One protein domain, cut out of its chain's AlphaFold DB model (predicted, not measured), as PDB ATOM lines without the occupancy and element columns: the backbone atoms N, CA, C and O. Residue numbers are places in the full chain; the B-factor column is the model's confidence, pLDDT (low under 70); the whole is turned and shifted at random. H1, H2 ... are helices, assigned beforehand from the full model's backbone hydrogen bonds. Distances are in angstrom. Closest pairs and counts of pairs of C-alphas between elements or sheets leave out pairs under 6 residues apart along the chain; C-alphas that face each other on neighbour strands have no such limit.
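This is residues 2 to 61 of the 67 residues of an uncharacterized protein of Anaeromyxobacter sp. (strain Fw109-5) (UniProt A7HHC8). Three short helices are set in a triangle, with H1 near one side of the longest helix, H2, and H3 off at another corner. After H3 the chain winds on without a named element through residues 44 to 61, folding back in toward the middle of the triangle at Leu 53 and Pro 54 before running out to Val 61. The printed part has 60 residues with three named helices, in the order H1, H2, H3, and no named strand; its class is all helix, though just 24 of the 60 residues are in named elements. The whole is compact, with a radius of gyration of the C-alphas of 10.6 A, and rounded, spanning 29 by 26 by 18 A.

Begin with H2, residues 18 to 29, and look for H1, residues 10 to 14: the two are close but not clearly touching, and their closest C-alphas, those of Tyr 12 and Leu 21, are 6.7 A apart. H3, residues 37 to 43, is apart from both. Along the backbone, every O i to N i+4 pair of H3 is within hydrogen-bond range, against 7 of 8 in H2 and 0 of 1 in H1, where 2 of 2 O i to N i+3 pairs are within range.

Find C-alpha 18 at (125.476, 57.560, 107.139); from there H2 runs 14.5 A to C-alpha 29 at (139.656, 60.643, 106.163). Go back to Pro 10, where H1 begins and runs 7.5 A to Ala 14. H3 runs 9.8 A from Glu 37 to C-alpha 43 at (145.449, 71.651, 113.217).

The two C-alphas farthest apart, those of Ala 2 and Val 61, are 29.4 A from each other. The printed part has no cut. The link from H1 to H2 is tight and that from H2 to H3 is short. The mean pLDDT of the printed part is 91.0, and one residue, Val 61, is under 70.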
ATOM      1  N   ALA A   2     146.418  58.180 108.160       77.44
ATOM      2  CA  ALA A   2     144.982  58.366 108.408       77.44
ATOM      3  C   ALA A   2     144.738  59.646 109.211       77.44
ATOM      4  O   ALA A   2     145.565  60.011 110.049       77.44
ATOM      5  N   CYS A   3     143.598  60.306 108.989       90.12
ATOM      6  CA  CYS A   3     143.242  61.511 109.735       90.12
ATOM      7  C   CYS A   3     143.189  61.232 111.250       90.12
ATOM      8  O   CYS A   3     142.375  60.431 111.714       90.12
ATOM      9  N   SER A   4     143.976  61.957 112.052       90.38
ATOM     10  CA  SER A   4     144.013  61.785 113.517       90.38
ATOM     11  C   SER A   4     142.702  62.164 114.222       90.38
ATOM     12  O   SER A   4     142.481  61.809 115.378       90.38
ATOM     13  N   ARG A   5     141.803  62.872 113.527       89.56
ATOM     14  CA  ARG A   5     140.494  63.311 114.035       89.56
ATOM     15  C   ARG A   5     139.346  62.387 113.613       89.56
ATOM     16  O   ARG A   5     138.194  62.682 113.924       89.56
ATOM     17  N   VAL A   6     139.629  61.285 112.910       89.69
ATOM     18  CA  VAL A   6     138.604  60.424 112.293       89.69
ATOM     19  C   VAL A   6     137.624  59.816 113.297       89.69
ATOM     20  O   VAL A   6     136.469  59.623 112.947       89.69
ATOM     21  N   SER A   7     138.024  59.542 114.540       87.38
ATOM     22  CA  SER A   7     137.151  58.925 115.552       87.38
ATOM     23  C   SER A   7     136.144  59.897 116.177       87.38
ATOM     24  O   SER A   7     135.134  59.464 116.727       87.38
ATOM     25  N   GLY A   8     136.395  61.206 116.086       88.44
ATOM     26  CA  GLY A   8     135.634  62.228 116.812       88.44
ATOM     27  C   GLY A   8     135.354  63.495 116.011       88.44
ATOM     28  O   GLY A   8     135.092  64.539 116.607       88.44
ATOM     29  N   CYS A   9     135.439  63.445 114.678       92.81
ATOM     30  CA  CYS A   9     135.266  64.629 113.845       92.81
ATOM     31  C   CYS A   9     133.867  65.245 114.059       92.81
ATOM     32  O   CYS A   9     132.863  64.568 113.813       92.81
ATOM     33  N   PRO A  10     133.760  66.537 114.437       91.19
ATOM     34  CA  PRO A  10     132.465  67.184 114.664       91.19
ATOM     35  C   PRO A  10     131.541  67.175 113.442       91.19
ATOM     36  O   PRO A  10     130.327  67.253 113.602       91.19
ATOM     37  N   LEU A  11     132.109  67.020 112.237       90.94
ATOM     38  CA  LEU A  11     131.367  66.895 110.985       90.94
ATOM     39  C   LEU A  11     130.314  65.789 111.044       90.94
ATOM     40  O   LEU A  11     129.244  65.931 110.473       90.94
ATOM     41  N   TYR A  12     130.596  64.687 111.739       90.69
ATOM     42  CA  TYR A  12     129.735  63.505 111.704       90.69
ATOM     43  C   TYR A  12     128.365  63.776 112.314       90.69
ATOM     44  O   TYR A  12     127.380  63.175 111.907       90.69
ATOM     45  N   LYS A  13     128.299  64.725 113.255       86.94
ATOM     46  CA  LYS A  13     127.051  65.163 113.883       86.94
ATOM     47  C   LYS A  13     126.165  65.976 112.932       86.94
ATOM     48  O   LYS A  13     124.982  66.128 113.216       86.94
ATOM     49  N   ALA A  14     126.724  66.500 111.838       83.69
ATOM     50  CA  ALA A  14     126.000  67.280 110.836       83.69
ATOM     51  C   ALA A  14     125.317  66.414 109.761       83.69
ATOM     52  O   ALA A  14     124.559  66.942 108.958       83.69
ATOM     53  N   PHE A  15     125.568  65.099 109.738       83.81
ATOM     54  CA  PHE A  15     124.956  64.168 108.787       83.81
ATOM     55  C   PHE A  15     124.051  63.186 109.527       83.81
ATOM     56  O   PHE A  15     124.532  62.451 110.389       83.81
ATOM     57  N   ALA A  16     122.772  63.089 109.159       81.19
ATOM     58  CA  ALA A  16     121.956  61.964 109.627       81.19
ATOM     59  C   ALA A  16     122.095  60.736 108.723       81.19
ATOM     60  O   ALA A  16     122.140  59.604 109.209       81.19
ATOM     61  N   MET A  17     122.219  60.941 107.406       84.38
ATOM     62  CA  MET A  17     122.459  59.846 106.471       84.38
ATOM     63  C   MET A  17     123.922  59.392 106.520       84.38
ATOM     64  O   MET A  17     124.836  60.076 106.050       84.38
ATOM     65  N   LYS A  18     124.143  58.180 107.045       86.75
ATOM     66  CA  LYS A  18     125.476  57.560 107.139       86.75
ATOM     67  C   LYS A  18     126.149  57.369 105.777       86.75
ATOM     68  O   LYS A  18     127.371  57.439 105.697       86.75
ATOM     69  N   SER A  19     125.374  57.148 104.715       87.75
ATOM     70  CA  SER A  19     125.878  57.012 103.342       87.75
ATOM     71  C   SER A  19     126.550  58.297 102.852       87.75
ATOM     72  O   SER A  19     127.677  58.248 102.365       87.75
ATOM     73  N   SER A  20     125.913  59.452 103.056       86.19
ATOM     74  CA  SER A  20     126.474  60.761 102.706       86.19
ATOM     75  C   SER A  20     127.760  61.045 103.480       86.19
ATOM     76  O   SER A  20     128.752  61.481 102.899       86.19
ATOM     77  N   LEU A  21     127.782  60.727 104.779       90.19
ATOM     78  CA  LEU A  21     128.992  60.840 105.591       90.19
ATOM     79  C   LEU A  21     130.118  59.917 105.091       90.19
ATOM     80  O   LEU A  21     131.280  60.324 105.056       90.19
ATOM     81  N   ARG A  22     129.785  58.688 104.680       93.12
ATOM     82  CA  ARG A  22     130.764  57.699 104.214       93.12
ATOM     83  C   ARG A  22     131.540  58.188 102.994       93.12
ATOM     84  O   ARG A  22     132.745  57.974 102.937       93.12
ATOM     85  N   VAL A  23     130.883  58.889 102.067       92.25
ATOM     86  CA  VAL A  23     131.549  59.487 100.896       92.25
ATOM     87  C   VAL A  23     132.658  60.443 101.342       92.25
ATOM     88  O   VAL A  23     133.794  60.324 100.891       92.25
ATOM     89  N   TRP A  24     132.372  61.338 102.289       93.44
ATOM     90  CA  TRP A  24     133.377  62.261 102.824       93.44
ATOM     91  C   TRP A  24     134.518  61.543 103.543       93.44
ATOM     92  O   TRP A  24     135.682  61.895 103.350       93.44
ATOM     93  N   GLN A  25     134.197  60.530 104.349       93.75
ATOM     94  CA  GLN A  25     135.202  59.735 105.053       93.75
ATOM     95  C   GLN A  25     136.141  59.024 104.080       93.75
ATOM     96  O   GLN A  25     137.354  59.102 104.257       93.75
ATOM     97  N   SER A  26     135.612  58.392 103.034       93.75
ATOM     98  CA  SER A  26     136.445  57.681 102.067       93.75
ATOM     99  C   SER A  26     137.295  58.622 101.210       93.75
ATOM    100  O   SER A  26     138.451  58.309 100.953       93.75
ATOM    101  N   TYR A  27     136.787  59.800 100.831       93.94
ATOM    102  CA  TYR A  27     137.577  60.767 100.054       93.94
ATOM    103  C   TYR A  27     138.674  61.464 100.870       93.94
ATOM    104  O   TYR A  27     139.772  61.669 100.357       93.94
ATOM    105  N   TYR A  28     138.386  61.840 102.119       95.31
ATOM    106  CA  TYR A  28     139.293  62.665 102.924       95.31
ATOM    107  C   TYR A  28     139.917  61.895 104.083       95.31
ATOM    108  O   TYR A  28     141.129  61.877 104.219       95.31
ATOM    109  N   CYS A  29     139.121  61.263 104.945       94.12
ATOM    110  CA  CYS A  29     139.656  60.643 106.163       94.12
ATOM    111  C   CYS A  29     140.530  59.413 105.876       94.12
ATOM    112  O   CYS A  29     141.550  59.231 106.541       94.12
ATOM    113  N   GLU A  30     140.098  58.577 104.930       92.00
ATOM    114  CA  GLU A  30     140.793  57.362 104.478       92.00
ATOM    115  C   GLU A  30     141.695  57.626 103.265       92.00
ATOM    116  O   GLU A  30     142.644  56.879 103.036       92.00
ATOM    117  N   GLY A  31     141.383  58.675 102.499       91.81
ATOM    118  CA  GLY A  31     142.170  59.156 101.372       91.81
ATOM    119  C   GLY A  31     143.186  60.215 101.798       91.81
ATOM    120  O   GLY A  31     144.063  59.966 102.624       91.81
ATOM    121  N   ASP A  32     143.069  61.402 101.208       94.00
ATOM    122  CA  ASP A  32     143.994  62.512 101.435       94.00
ATOM    123  C   ASP A  32     143.400  63.519 102.431       94.00
ATOM    124  O   ASP A  32     142.646  64.433 102.075       94.00
ATOM    125  N   PHE A  33     143.717  63.323 103.711       93.94
ATOM    126  CA  PHE A  33     143.222  64.183 104.783       93.94
ATOM    127  C   PHE A  33     143.954  65.527 104.850       93.94
ATOM    128  O   PHE A  33     143.409  66.452 105.453       93.94
ATOM    129  N   ASP A  34     145.120  65.672 104.215       94.00
ATOM    130  CA  ASP A  34     145.844  66.947 104.156       94.00
ATOM    131  C   ASP A  34     145.084  67.969 103.297       94.00
ATOM    132  O   ASP A  34     145.166  69.176 103.519       94.00
ATOM    133  N   ARG A  35     144.239  67.488 102.376       95.88
ATOM    134  CA  ARG A  35     143.303  68.308 101.589       95.88
ATOM    135  C   ARG A  35     141.989  68.624 102.305       95.88
ATOM    136  O   ARG A  35     141.137  69.304 101.735       95.88
ATOM    137  N   CYS A  36     141.776  68.110 103.516       97.00
ATOM    138  CA  CYS A  36     140.576  68.395 104.292       97.00
ATOM    139  C   CYS A  36     140.713  69.753 104.984       97.00
ATOM    140  O   CYS A  36     141.424  69.891 105.980       97.00
ATOM    141  N   GLU A  37     139.949  70.741 104.532       97.62
ATOM    142  CA  GLU A  37     140.023  72.106 105.059       97.62
ATOM    143  C   GLU A  37     139.644  72.175 106.546       97.62
ATOM    144  O   GLU A  37     140.232  72.913 107.336       97.62
ATOM    145  N   ARG A  38     138.720  71.306 106.971       96.44
ATOM    146  CA  ARG A  38     138.366  71.159 108.388       96.44
ATOM    147  C   ARG A  38     139.544  70.667 109.231       96.44
ATOM    148  O   ARG A  38     139.684  71.077 110.381       96.44
ATOM    149  N   PHE A  39     140.349  69.749 108.692       95.94
ATOM    150  CA  PHE A  39     141.525  69.223 109.381       95.94
ATOM    151  C   PHE A  39     142.634  70.272 109.448       95.94
ATOM    152  O   PHE A  39     143.207  70.456 110.522       95.94
ATOM    153  N   ARG A  40     142.871  70.997 108.348       96.25
ATOM    154  CA  ARG A  40     143.819  72.115 108.279       96.25
ATOM    155  C   ARG A  40     143.526  73.165 109.355       96.25
ATOM    156  O   ARG A  40     144.345  73.362 110.247       96.25
ATOM    157  N   LEU A  41     142.311  73.723 109.360       96.25
ATOM    158  CA  LEU A  41     141.888  74.720 110.353       96.25
ATOM    159  C   LEU A  41     142.011  74.196 111.789       96.25
ATOM    160  O   LEU A  41     142.557  74.872 112.659       96.25
ATOM    161  N   SER A  42     141.557  72.964 112.045       94.31
ATOM    162  CA  SER A  42     141.657  72.367 113.380       94.31
ATOM    163  C   SER A  42     143.102  72.136 113.831       94.31
ATOM    164  O   SER A  42     143.346  72.126 115.038       94.31
ATOM    165  N   SER A  43     144.031  71.884 112.908       93.69
ATOM    166  CA  SER A  43     145.449  71.651 113.217       93.69
ATOM    167  C   SER A  43     146.196  72.962 113.457       93.69
ATOM    168  O   SER A  43     147.133  72.993 114.247       93.69
ATOM    169  N   GLU A  44     145.723  74.051 112.852       95.38
ATOM    170  CA  GLU A  44     146.181  75.426 113.085       95.38
ATOM    171  C   GLU A  44     145.574  76.052 114.358       95.38
ATOM    172  O   GLU A  44     145.906  77.179 114.718       95.38
ATOM    173  N   GLY A  45     144.673  75.345 115.050       94.88
ATOM    174  CA  GLY A  45     143.961  75.861 116.224       94.88
ATOM    175  C   GLY A  45     142.854  76.870 115.890       94.88
ATOM    176  O   GLY A  45     142.322  77.515 116.794       94.88
ATOM    177  N   ALA A  46     142.483  76.999 114.615       95.62
ATOM    178  CA  ALA A  46     141.416  77.880 114.163       95.62
ATOM    179  C   ALA A  46     140.022  77.275 114.411       95.62
ATOM    180  O   ALA A  46     139.827  76.056 114.460       95.62
ATOM    181  N   ALA A  47     139.020  78.148 114.535       93.75
ATOM    182  CA  ALA A  47     137.628  77.734 114.645       93.75
ATOM    183  C   ALA A  47     137.143  77.105 113.327       93.75
ATOM    184  O   ALA A  47     137.286  77.693 112.257       93.75
ATOM    185  N   VAL A  48     136.525  75.924 113.411       94.38
ATOM    186  CA  VAL A  48     135.940  75.234 112.253       94.38
ATOM    187  C   VAL A  48     134.433  75.483 112.234       94.38
ATOM    188  O   VAL A  48     133.748  75.025 113.156       94.38
ATOM    189  N   PRO A  49     133.878  76.144 111.201       92.50
ATOM    190  CA  PRO A  49     132.440  76.359 111.124       92.50
ATOM    191  C   PRO A  49     131.666  75.028 111.131       92.50
ATOM    192  O   PRO A  49     132.078  74.050 110.487       92.50
ATOM    193  N   PRO A  50     130.535  74.947 111.855       88.25
ATOM    194  CA  PRO A  50     129.784  73.701 111.997       88.25
ATOM    195  C   PRO A  50     129.175  73.224 110.670       88.25
ATOM    196  O   PRO A  50     129.043  72.021 110.470       88.25
ATOM    197  N   ASN A  51     128.870  74.143 109.750       88.50
ATOM    198  CA  ASN A  51     128.320  73.873 108.418       88.50
ATOM    199  C   ASN A  51     129.383  73.777 107.308       88.50
ATOM    200  O   ASN A  51     129.031  73.685 106.133       88.50
ATOM    201  N   MET A  52     130.673  73.806 107.653       93.25
ATOM    202  CA  MET A  52     131.758  73.643 106.683       93.25
ATOM    203  C   MET A  52     131.961  72.171 106.323       93.25
ATOM    204  O   MET A  52     132.112  71.321 107.201       93.25
ATOM    205  N   LEU A  53     132.049  71.872 105.034       94.31
ATOM    206  CA  LEU A  53     132.392  70.557 104.503       94.31
ATOM    207  C   LEU A  53     133.919  70.374 104.386       94.31
ATOM    208  O   LEU A  53     134.665  71.352 104.396       94.31
ATOM    209  N   PRO A  54     134.422  69.131 104.244       95.62
ATOM    210  CA  PRO A  54     135.853  68.855 104.060       95.62
ATOM    211  C   PRO A  54     136.524  69.598 102.900       95.62
ATOM    212  O   PRO A  54     137.709  69.888 102.981       95.62
ATOM    213  N   ASN A  55     135.774  69.942 101.851       95.69
ATOM    214  CA  ASN A  55     136.276  70.701 100.701       95.69
ATOM    215  C   ASN A  55     136.300  72.229 100.916       95.69
ATOM    216  O   ASN A  55     136.483  72.966  99.952       95.69
ATOM    217  N   GLY A  56     136.023  72.710 102.131       95.50
ATOM    218  CA  GLY A  56     135.991  74.136 102.468       95.50
ATOM    219  C   GLY A  56     134.689  74.858 102.107       95.50
ATOM    220  O   GLY A  56     134.511  76.011 102.495       95.50
ATOM    221  N   ARG A  57     133.741  74.206 101.417       93.50
ATOM    222  CA  ARG A  57     132.436  74.818 101.121       93.50
ATOM    223  C   ARG A  57     131.578  74.870 102.380       93.50
ATOM    224  O   ARG A  57     131.532  73.910 103.148       93.50
ATOM    225  N   LEU A  58     130.868  75.977 102.555       91.38
ATOM    226  CA  LEU A  58     129.824  76.104 103.564       91.38
ATOM    227  C   LEU A  58     128.499  75.622 102.974       91.38
ATOM    228  O   LEU A  58     128.212  75.845 101.800       91.38
ATOM    229  N   LEU A  59     127.714  74.925 103.786       84.75
ATOM    230  CA  LEU A  59     126.332  74.612 103.457       84.75
ATOM    231  C   LEU A  59     125.476  75.846 103.745       84.75
ATOM    232  O   LEU A  59     125.423  76.303 104.888       84.75
ATOM    233  N   ASP A  60     124.815  76.355 102.706       77.81
ATOM    234  CA  ASP A  60     123.832  77.444 102.816       77.81
ATOM    235  C   ASP A  60     122.484  76.947 103.362       77.81
ATOM    236  O   ASP A  60     121.662  77.724 103.842       77.81
ATOM    237  N   VAL A  61     122.261  75.631 103.309       65.62
ATOM    238  CA  VAL A  61     121.095  74.955 103.887       65.62
ATOM    239  C   VAL A  61     121.337  74.715 105.379       65.62
ATOM    240  O   VAL A  61     122.429  74.267 105.750       65.62
TER     241      VAL A  61